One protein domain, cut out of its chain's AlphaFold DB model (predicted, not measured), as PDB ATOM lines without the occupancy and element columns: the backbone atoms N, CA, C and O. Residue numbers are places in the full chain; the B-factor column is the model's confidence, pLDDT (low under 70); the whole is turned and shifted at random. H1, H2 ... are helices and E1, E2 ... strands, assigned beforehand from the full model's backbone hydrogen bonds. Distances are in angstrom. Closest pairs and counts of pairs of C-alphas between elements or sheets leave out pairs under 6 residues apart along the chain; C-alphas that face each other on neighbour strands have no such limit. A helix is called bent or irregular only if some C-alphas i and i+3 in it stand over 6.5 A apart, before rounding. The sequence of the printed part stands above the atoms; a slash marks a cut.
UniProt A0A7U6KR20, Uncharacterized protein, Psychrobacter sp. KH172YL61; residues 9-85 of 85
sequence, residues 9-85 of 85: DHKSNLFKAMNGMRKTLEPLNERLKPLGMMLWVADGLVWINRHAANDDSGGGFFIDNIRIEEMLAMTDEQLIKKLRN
ATOM      1  N   ASP A   9     104.461 137.353 123.864       53.06
ATOM      2  CA  ASP A   9     104.666 138.801 123.694       53.06
ATOM      3  C   ASP A   9     105.898 139.299 124.464       53.06
ATOM      4  O   ASP A   9     106.669 140.125 123.966       53.06
ATOM      5  N   HIS A  10     106.156 138.734 125.647       52.28
ATOM      6  CA  HIS A  10     107.374 139.010 126.414       52.28
ATOM      7  C   HIS A  10     108.630 138.499 125.702       52.28
ATOM      8  O   HIS A  10     109.631 139.215 125.632       52.28
ATOM      9  N   LYS A  11     108.575 137.293 125.118       52.56
ATOM     10  CA  LYS A  11     109.678 136.759 124.307       52.56
ATOM     11  C   LYS A  11     109.881 137.586 123.040       52.56
ATOM     12  O   LYS A  11     111.014 137.924 122.726       52.56
ATOM     13  N   SER A  12     108.809 137.975 122.355       60.41
ATOM     14  CA  SER A  12     108.857 138.803 121.142       60.41
ATOM     15  C   SER A  12     109.498 140.169 121.404       60.41
ATOM     16  O   SER A  12     110.346 140.613 120.629       60.41
ATOM     17  N   ASN A  13     109.175 140.813 122.529       58.72
ATOM     18  CA  ASN A  13     109.779 142.090 122.912       58.72
ATOM     19  C   ASN A  13     111.254 141.948 123.312       58.72
ATOM     20  O   ASN A  13     112.070 142.769 122.894       58.72
ATOM     21  N   LEU A  14     111.619 140.881 124.031       56.38
ATOM     22  CA  LEU A  14     113.013 140.582 124.363       56.38
ATOM     23  C   LEU A  14     113.837 140.286 123.100       56.38
ATOM     24  O   LEU A  14     114.910 140.852 122.921       56.38
ATOM     25  N   PHE A  15     113.310 139.486 122.171       59.03
ATOM     26  CA  PHE A  15     113.956 139.195 120.890       59.03
ATOM     27  C   PHE A  15     114.120 140.442 120.016       59.03
ATOM     28  O   PHE A  15     115.159 140.611 119.380       59.03
ATOM     29  N   LYS A  16     113.128 141.339 119.980       62.72
ATOM     30  CA  LYS A  16     113.231 142.619 119.263       62.72
ATOM     31  C   LYS A  16     114.264 143.541 119.903       62.72
ATOM     32  O   LYS A  16     115.049 144.141 119.174       62.72
ATOM     33  N   ALA A  17     114.303 143.611 121.234       62.78
ATOM     34  CA  ALA A  17     115.310 144.371 121.965       62.78
ATOM     35  C   ALA A  17     116.720 143.811 121.718       62.78
ATOM     36  O   ALA A  17     117.627 144.570 121.390       62.78
ATOM     37  N   MET A  18     116.891 142.485 121.758       65.75
ATOM     38  CA  MET A  18     118.156 141.813 121.452       65.75
ATOM     39  C   MET A  18     118.581 142.002 119.992       65.75
ATOM     40  O   MET A  18     119.749 142.271 119.733       65.75
ATOM     41  N   ASN A  19     117.658 141.917 119.029       65.38
ATOM     42  CA  ASN A  19     117.963 142.157 117.614       65.38
ATOM     43  C   ASN A  19     118.288 143.629 117.327       65.38
ATOM     44  O   ASN A  19     119.172 143.906 116.519       65.38
ATOM     45  N   GLY A  20     117.597 144.569 117.979       69.06
ATOM     46  CA  GLY A  20     117.918 145.994 117.904       69.06
ATOM     47  C   GLY A  20     119.306 146.277 118.473       69.06
ATOM     48  O   GLY A  20     120.133 146.891 117.809       69.06
ATOM     49  N   MET A  21     119.596 145.722 119.650       73.38
ATOM     50  CA  MET A  21     120.898 145.828 120.303       73.38
ATOM     51  C   MET A  21     122.009 145.193 119.458       73.38
ATOM     52  O   MET A  21     123.057 145.799 119.274       73.38
ATOM     53  N   ARG A  22     121.766 144.027 118.848       71.94
ATOM     54  CA  ARG A  22     122.732 143.364 117.961       71.94
ATOM     55  C   ARG A  22     123.122 144.240 116.771       71.94
ATOM     56  O   ARG A  22     124.308 144.349 116.489       71.94
ATOM     57  N   LYS A  23     122.154 144.901 116.124       76.62
ATOM     58  CA  LYS A  23     122.425 145.845 115.023       76.62
ATOM     59  C   LYS A  23     123.253 147.045 115.479       76.62
ATOM     60  O   LYS A  23     124.138 147.480 114.753       76.62
ATOM     61  N   THR A  24     122.991 147.563 116.679       80.00
ATOM     62  CA  THR A  24     123.772 148.669 117.253       80.00
ATOM     63  C   THR A  24     125.203 148.246 117.602       80.00
ATOM     64  O   THR A  24     126.129 149.041 117.478       80.00
ATOM     65  N   LEU A  25     125.396 146.994 118.020       87.00
ATOM     66  CA  LEU A  25     126.690 146.469 118.462       87.00
ATOM     67  C   LEU A  25     127.563 145.927 117.328       87.00
ATOM     68  O   LEU A  25     128.775 145.830 117.497       87.00
ATOM     69  N   GLU A  26     126.980 145.582 116.182       88.44
ATOM     70  CA  GLU A  26     127.698 145.007 115.040       88.44
ATOM     71  C   GLU A  26     128.872 145.881 114.552       88.44
ATOM     72  O   GLU A  26     129.978 145.346 114.445       88.44
ATOM     73  N   PRO A  27     128.733 147.216 114.392       90.50
ATOM     74  CA  PRO A  27     129.863 148.073 114.032       90.50
ATOM     75  C   PRO A  27     130.997 148.042 115.063       90.50
ATOM     76  O   PRO A  27     132.169 148.052 114.697       90.50
ATOM     77  N   LEU A  28     130.667 147.984 116.357       90.12
ATOM     78  CA  LEU A  28     131.675 147.879 117.413       90.12
ATOM     79  C   LEU A  28     132.349 146.499 117.391       90.12
ATOM     80  O   LEU A  28     133.564 146.414 117.538       90.12
ATOM     81  N   ASN A  29     131.590 145.428 117.150       89.81
ATOM     82  CA  ASN A  29     132.129 144.072 117.063       89.81
ATOM     83  C   ASN A  29     133.120 143.916 115.897       89.81
ATOM     84  O   ASN A  29     134.191 143.344 116.084       89.81
ATOM     85  N   GLU A  30     132.813 144.462 114.714       89.94
ATOM     86  CA  GLU A  30     133.734 144.429 113.564       89.94
ATOM     87  C   GLU A  30     135.046 145.168 113.849       89.94
ATOM     88  O   GLU A  30     136.112 144.708 113.448       89.94
ATOM     89  N   ARG A  31     134.993 146.270 114.605       90.25
ATOM     90  CA  ARG A  31     136.186 147.037 115.002       90.25
ATOM     91  C   ARG A  31     137.039 146.323 116.053       90.25
ATOM     92  O   ARG A  31     138.240 146.564 116.136       90.25
ATOM     93  N   LEU A  32     136.439 145.436 116.847       88.75
ATOM     94  CA  LEU A  32     137.118 144.659 117.887       88.75
ATOM     95  C   LEU A  32     137.818 143.402 117.342       88.75
ATOM     96  O   LEU A  32     138.866 143.022 117.872       88.75
ATOM     97  N   LYS A  33     137.306 142.797 116.259       87.19
ATOM     98  CA  LYS A  33     137.876 141.575 115.657       87.19
ATOM     99  C   LYS A  33     139.375 141.680 115.318       87.19
ATOM    100  O   LYS A  33     140.110 140.772 115.705       87.19
ATOM    101  N   PRO A  34     139.883 142.753 114.669       86.50
ATOM    102  CA  PRO A  34     141.315 142.896 114.379       86.50
ATOM    103  C   PRO A  34     142.193 142.984 115.632       86.50
ATOM    104  O   PRO A  34     143.397 142.758 115.560       86.50
ATOM    105  N   LEU A  35     141.599 143.313 116.783       84.81
ATOM    106  CA  LEU A  35     142.274 143.377 118.079       84.81
ATOM    107  C   LEU A  35     142.247 142.033 118.823       84.81
ATOM    108  O   LEU A  35     142.709 141.967 119.960       84.81
ATOM    109  N   GLY A  36     141.693 140.977 118.214       86.00
ATOM    110  CA  GLY A  36     141.488 139.676 118.860       86.00
ATOM    111  C   GLY A  36     140.367 139.681 119.904       86.00
ATOM    112  O   GLY A  36     140.291 138.770 120.729       86.00
ATOM    113  N   MET A  37     139.509 140.706 119.886       87.25
ATOM    114  CA  MET A  37     138.420 140.893 120.841       87.25
ATOM    115  C   MET A  37     137.058 140.663 120.174       87.25
ATOM    116  O   MET A  37     136.905 140.881 118.974       87.25
ATOM    117  N   MET A  38     136.045 140.260 120.947       88.75
ATOM    118  CA  MET A  38     134.660 140.147 120.463       88.75
ATOM    119  C   MET A  38     133.645 140.577 121.519       88.75
ATOM    120  O   MET A  38     133.878 140.429 122.721       88.75
ATOM    121  N   LEU A  39     132.492 141.063 121.055       87.81
ATOM    122  CA  LEU A  39     131.331 141.338 121.895       87.81
ATOM    123  C   LEU A  39     130.497 140.083 122.119       87.81
ATOM    124  O   LEU A  39     130.160 139.360 121.183       87.81
ATOM    125  N   TRP A  40     130.113 139.880 123.371       84.81
ATOM    126  CA  TRP A  40     129.188 138.851 123.811       84.81
ATOM    127  C   TRP A  40     127.976 139.537 124.429       84.81
ATOM    128  O   TRP A  40     128.123 140.468 125.220       84.81
ATOM    129  N   VAL A  41     126.781 139.091 124.051       79.81
ATOM    130  CA  VAL A  41     125.524 139.593 124.614       79.81
ATOM    131  C   VAL A  41     124.830 138.427 125.298       79.81
ATOM    132  O   VAL A  41     124.420 137.480 124.628       79.81
ATOM    133  N   ALA A  42     124.713 138.492 126.620       73.56
ATOM    134  CA  ALA A  42     124.059 137.478 127.439       73.56
ATOM    135  C   ALA A  42     123.185 138.175 128.482       73.56
ATOM    136  O   ALA A  42     123.626 139.131 129.112       73.56
ATOM    137  N   ASP A  43     121.932 137.737 128.621       73.94
ATOM    138  CA  ASP A  43     120.979 138.259 129.614       73.94
ATOM    139  C   ASP A  43     120.819 139.794 129.614       73.94
ATOM    140  O   ASP A  43     120.616 140.426 130.647       73.94
ATOM    141  N   GLY A  44     120.913 140.415 128.431       71.19
ATOM    142  CA  GLY A  44     120.813 141.872 128.273       71.19
ATOM    143  C   GLY A  44     122.059 142.650 128.711       71.19
ATOM    144  O   GLY A  44     122.044 143.878 128.691       71.19
ATOM    145  N   LEU A  45     123.135 141.952 129.073       79.00
ATOM    146  CA  LEU A  45     124.441 142.523 129.368       79.00
ATOM    147  C   LEU A  45     125.365 142.376 128.164       79.00
ATOM    148  O   LEU A  45     125.336 141.368 127.453       79.00
ATOM    149  N   VAL A  46     126.211 143.383 127.961       86.19
ATOM    150  CA  VAL A  46     127.219 143.395 126.904       86.19
ATOM    151  C   VAL A  46     128.596 143.237 127.535       86.19
ATOM    152  O   VAL A  46     128.960 143.944 128.475       86.19
ATOM    153  N   TRP A  47     129.364 142.290 127.015       88.38
ATOM    154  CA  TRP A  47     130.686 141.913 127.499       88.38
ATOM    155  C   TRP A  47     131.696 142.014 126.355       88.38
ATOM    156  O   TRP A  47     131.463 141.467 125.278       88.38
ATOM    157  N   ILE A  48     132.849 142.654 126.583       88.12
ATOM    158  CA  ILE A  48     134.002 142.586 125.668       88.12
ATOM    159  C   ILE A  48     134.938 141.478 126.145       88.12
ATOM    160  O   ILE A  48     135.552 141.582 127.208       88.12
ATOM    161  N   ASN A  49     135.065 140.419 125.347       86.94
ATOM    162  CA  ASN A  49     136.024 139.345 125.579       86.94
ATOM    163  C   ASN A  49     137.337 139.701 124.874       86.94
ATOM    164  O   ASN A  49     137.337 139.938 123.665       86.94
ATOM    165  N   ARG A  50     138.448 139.756 125.621       83.19
ATOM    166  CA  ARG A  50     139.745 140.193 125.085       83.19
ATOM    167  C   ARG A  50     140.509 139.099 124.338       83.19
ATOM    168  O   ARG A  50     141.510 139.424 123.704       83.19
ATOM    169  N   HIS A  51     140.111 137.829 124.447       73.62
ATOM    170  CA  HIS A  51     140.853 136.682 123.892       73.62
ATOM    171  C   HIS A  51     139.953 135.742 123.086       73.62
ATOM    172  O   HIS A  51     140.168 134.536 123.050       73.62
ATOM    173  N   ALA A  52     138.948 136.292 122.414       64.69
ATOM    174  CA  ALA A  52     137.883 135.505 121.805       64.69
ATOM    175  C   ALA A  52     138.308 134.704 120.552       64.69
ATOM    176  O   ALA A  52     137.492 133.982 119.989       64.69
ATOM    177  N   ALA A  53     139.564 134.827 120.100       57.69
ATOM    178  CA  ALA A  53     140.108 133.994 119.023       57.69
ATOM    179  C   ALA A  53     140.254 132.515 119.427       57.69
ATOM    180  O   ALA A  53     140.237 131.650 118.556       57.69
ATOM    181  N   ASN A  54     140.358 132.232 120.728       53.97
ATOM    182  CA  ASN A  54     140.387 130.883 121.271       53.97
ATOM    183  C   ASN A  54     139.178 130.740 122.199       53.97
ATOM    184  O   ASN A  54     138.926 131.635 122.999       53.97
ATOM    185  N   ASP A  55     138.450 129.629 122.098       54.66
ATOM    186  CA  ASP A  55     137.222 129.273 122.843       54.66
ATOM    187  C   ASP A  55     137.416 129.163 124.377       54.66
ATOM    188  O   ASP A  55     136.617 128.568 125.099       54.66
ATOM    189  N   ASP A  56     138.523 129.704 124.879       53.66
ATOM    190  CA  ASP A  56     138.898 129.712 126.271       53.66
ATOM    191  C   ASP A  56     138.351 130.960 126.962       53.66
ATOM    192  O   ASP A  56     138.148 132.013 126.354       53.66
ATOM    193  N   SER A  57     138.126 130.816 128.262       53.66
ATOM    194  CA  SER A  57     137.601 131.805 129.215       53.66
ATOM    195  C   SER A  57     138.499 133.047 129.390       53.66
ATOM    196  O   SER A  57     138.919 133.412 130.488       53.66
ATOM    197  N   GLY A  58     138.811 133.720 128.285       59.50
ATOM    198  CA  GLY A  58     139.586 134.940 128.225       59.50
ATOM    199  C   GLY A  58     138.971 136.030 129.087       59.50
ATOM    200  O   GLY A  58     137.767 136.289 129.035       59.50
ATOM    201  N   GLY A  59     139.824 136.695 129.866       78.44
ATOM    202  CA  GLY A  59     139.428 137.845 130.663       78.44
ATOM    203  C   GLY A  59     138.688 138.888 129.820       78.44
ATOM    204  O   GLY A  59     139.010 139.150 128.658       78.44
ATOM    205  N   GLY A  60     137.687 139.514 130.423       85.31
ATOM    206  CA  GLY A  60     136.868 140.517 129.765       85.31
ATOM    207  C   GLY A  60     136.306 141.515 130.753       85.31
ATOM    208  O   GLY A  60     136.723 141.564 131.910       85.31
ATOM    209  N   PHE A  61     135.412 142.364 130.273       86.56
ATOM    210  CA  PHE A  61     134.722 143.329 131.115       86.56
ATOM    211  C   PHE A  61     133.344 143.639 130.546       86.56
ATOM    212  O   PHE A  61     133.136 143.645 129.329       86.56
ATOM    213  N   PHE A  62     132.409 143.898 131.454       88.06
ATOM    214  CA  PHE A  62     131.084 144.375 131.104       88.06
ATOM    215  C   PHE A  62     131.143 145.845 130.703       88.06
ATOM    216  O   PHE A  62     131.890 146.633 131.289       88.06
ATOM    217  N   ILE A  63     130.327 146.204 129.720       86.44
ATOM    218  CA  ILE A  63     130.122 147.582 129.293       86.44
ATOM    219  C   ILE A  63     128.635 147.913 129.347       86.44
ATOM    220  O   ILE A  63     127.785 147.094 129.003       86.44
ATOM    221  N   ASP A  64     128.332 149.124 129.800       84.19
ATOM    222  CA  ASP A  64     126.984 149.674 129.749       84.19
ATOM    223  C   ASP A  64     126.712 150.357 128.396       84.19
ATOM    224  O   ASP A  64     127.607 150.546 127.564       84.19
ATOM    225  N   ASN A  65     125.456 150.753 128.186       81.00
ATOM    226  CA  ASN A  65     125.012 151.391 126.947       81.00
ATOM    227  C   ASN A  65     125.712 152.730 126.671       81.00
ATOM    228  O   ASN A  65     126.004 153.023 125.514       81.00
ATOM    229  N   ILE A  66     126.040 153.515 127.702       84.81
ATOM    230  CA  ILE A  66     126.730 154.805 127.529       84.81
ATOM    231  C   ILE A  66     128.144 154.556 126.999       84.81
ATOM    232  O   ILE A  66     128.593 155.214 126.061       84.81
ATOM    233  N   ARG A  67     128.853 153.564 127.547       86.69
ATOM    234  CA  ARG A  67     130.193 153.194 127.078       86.69
ATOM    235  C   ARG A  67     130.184 152.600 125.680       86.69
ATOM    236  O   ARG A  67     131.118 152.869 124.930       86.69
ATOM    237  N   ILE A  68     129.142 151.859 125.312       87.38
ATOM    238  CA  ILE A  68     128.947 151.388 123.935       87.38
ATOM    239  C   ILE A  68     128.846 152.577 122.975       87.38
ATOM    240  O   ILE A  68     129.575 152.619 121.985       87.38
ATOM    241  N   GLU A  69     127.990 153.554 123.279       86.81
ATOM    242  CA  GLU A  69     127.806 154.751 122.449       86.81
ATOM    243  C   GLU A  69     129.097 155.567 122.328       86.81
ATOM    244  O   GLU A  69     129.491 155.948 121.224       86.81
ATOM    245  N   GLU A  70     129.815 155.767 123.435       90.44
ATOM    246  CA  GLU A  70     131.123 156.421 123.415       90.44
ATOM    247  C   GLU A  70     132.123 155.680 122.519       90.44
ATOM    248  O   GLU A  70     132.820 156.304 121.725       90.44
ATOM    249  N   MET A  71     132.216 154.352 122.638       91.38
ATOM    250  CA  MET A  71     133.145 153.540 121.844       91.38
ATOM    251  C   MET A  71     132.786 153.555 120.355       91.38
ATOM    252  O   MET A  71     133.682 153.600 119.510       91.38
ATOM    253  N   LEU A  72     131.494 153.569 120.022       89.81
ATOM    254  CA  LEU A  72     131.012 153.730 118.650       89.81
ATOM    255  C   LEU A  72     131.379 155.102 118.067       89.81
ATOM    256  O   LEU A  72     131.706 155.177 116.885       89.81
ATOM    257  N   ALA A  73     131.377 156.156 118.885       91.50
ATOM    258  CA  ALA A  73     131.754 157.508 118.473       91.50
ATOM    259  C   ALA A  73     133.278 157.744 118.397       91.50
ATOM    260  O   ALA A  73     133.718 158.720 117.789       91.50
ATOM    261  N   MET A  74     134.095 156.879 119.011       93.50
ATOM    262  CA  MET A  74     135.559 156.985 118.993       93.50
ATOM    263  C   MET A  74     136.156 156.605 117.639       93.50
ATOM    264  O   MET A  74     135.676 155.690 116.971       93.50
ATOM    265  N   THR A  75     137.289 157.215 117.287       92.81
ATOM    266  CA  THR A  75     138.148 156.713 116.202       92.81
ATOM    267  C   THR A  75     138.790 155.376 116.589       92.81
ATOM    268  O   THR A  75     138.849 155.020 117.768       92.81
ATOM    269  N   ASP A  76     139.294 154.619 115.612       88.81
ATOM    270  CA  ASP A  76     139.957 153.334 115.887       88.81
ATOM    271  C   ASP A  76     141.180 153.494 116.796       88.81
ATOM    272  O   ASP A  76     141.376 152.706 117.716       88.81
ATOM    273  N   GLU A  77     141.952 154.567 116.620       90.75
ATOM    274  CA  GLU A  77     143.099 154.872 117.478       90.75
ATOM    275  C   GLU A  77     142.679 155.131 118.936       90.75
ATOM    276  O   GLU A  77     143.284 154.596 119.870       90.75
ATOM    277  N   GLN A  78     141.611 155.910 119.147       92.56
ATOM    278  CA  GLN A  78     141.066 156.183 120.480       92.56
ATOM    279  C   GLN A  78     140.529 154.911 121.141       92.56
ATOM    280  O   GLN A  78     140.790 154.677 122.323       92.56
ATOM    281  N   LEU A  79     139.822 154.080 120.372       90.69
ATOM    282  CA  LEU A  79     139.288 152.806 120.834       90.69
ATOM    283  C   LEU A  79     140.421 151.869 121.276       90.69
ATOM    284  O   LEU A  79     140.393 151.358 122.394       90.69
ATOM    285  N   ILE A  80     141.460 151.709 120.452       88.50
ATOM    286  CA  ILE A  80     142.636 150.886 120.772       88.50
ATOM    287  C   ILE A  80     143.324 151.390 122.042       88.50
ATOM    288  O   ILE A  80     143.645 150.596 122.927       88.50
ATOM    289  N   LYS A  81     143.537 152.706 122.155       90.62
ATOM    290  CA  LYS A  81     144.157 153.312 123.339       90.62
ATOM    291  C   LYS A  81     143.327 153.067 124.599       90.62
ATOM    292  O   LYS A  81     143.894 152.756 125.641       90.62
ATOM    293  N   LYS A  82     141.998 153.172 124.506       88.69
ATOM    294  CA  LYS A  82     141.076 152.909 125.620       88.69
ATOM    295  C   LYS A  82     141.085 151.441 126.051       88.69
ATOM    296  O   LYS A  82     141.008 151.181 127.240       88.69
ATOM    297  N   LEU A  83     141.185 150.504 125.109       84.50
ATOM    298  CA  LEU A  83     141.132 149.058 125.371       84.50
ATOM    299  C   LEU A  83     142.448 148.453 125.888       84.50
ATOM    300  O   LEU A  83     142.440 147.336 126.406       84.50
ATOM    301  N   ARG A  84     143.576 149.147 125.698       79.00
ATOM    302  CA  ARG A  84     144.909 148.701 126.142       79.00
ATOM    303  C   ARG A  84     145.300 149.187 127.539       79.00
ATOM    304  O   ARG A  84     146.235 148.624 128.103       79.00
ATOM    305  N   ASN A  85     144.623 150.212 128.054       67.19
ATOM    306  CA  ASN A  85     144.797 150.725 129.416       67.19
ATOM    307  C   ASN A  85     143.911 149.961 130.404       67.19
ATOM    308  O   ASN A  85     144.339 149.834 131.570       67.19
TER     309      ASN A  85
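This is residues 9 to 85 of the 85 residues of an uncharacterized protein of Psychrobacter sp. KH172YL61 (UniProt A0A7U6KR20). A small three-strand sheet has the long bent helix H1 running past it; H2 packs on H1's second arm, and H3 is near both. The strands form a meander, E1, E2, E3, each the antiparallel neighbour of the one before. The 77 printed residues, class mixed, run H1 E1 E2 E3 H2 H3, compact, radius of gyration of the C-alphas 13.0 A, spans 42 by 30 by 17 A.

E1, residues 38 to 42, E2, 45 to 49, and E3, 60 to 63, measure 13.0, 12.6 and 9.8 A from first to last C-alpha. H1, residues 9 to 35, assigned as one helix by its hydrogen bonds, is bent: C-alphas 24 and 27 are 6.9 A apart. Arm H1a, 9 to 24, 22.4 A, begins at (104.666, 138.801, 123.694); arm H1b, 27 to 35, 13.9 A, is irregular, C-alphas 31 and 34 being 6.6 A apart. H2, 65 to 73, and H3, 76 to 84, measure 12.4 and 12.3 A; C-alpha 84 is at (144.909, 148.701, 126.142).

Hairpin E1 and E2 has N 40 and O 47 within hydrogen-bond range, 2.8 A; hairpin E2 and E3 has N 48 and O 61, 2.9 A. H1a and H1b, at a steep tilt of 56 degrees, only graze the sheet. H1b touches H2, closest C-alphas Leu 28 and Leu 72, 6.0 A. H3 is close but not clearly touching H1b, closest C-alphas Arg 31 and Asp 76, 7.4 A. Every O i to N i+4 pair is within range in H1a, H2 and H3, 3 of 5 in H1b.

The farthest C-alphas, Asp 9 and Asn 85, are 42.3 A apart. The printed part has no cut and no long link. pLDDT is under 70 at residues 9 to 20, 52 to 58 and 85.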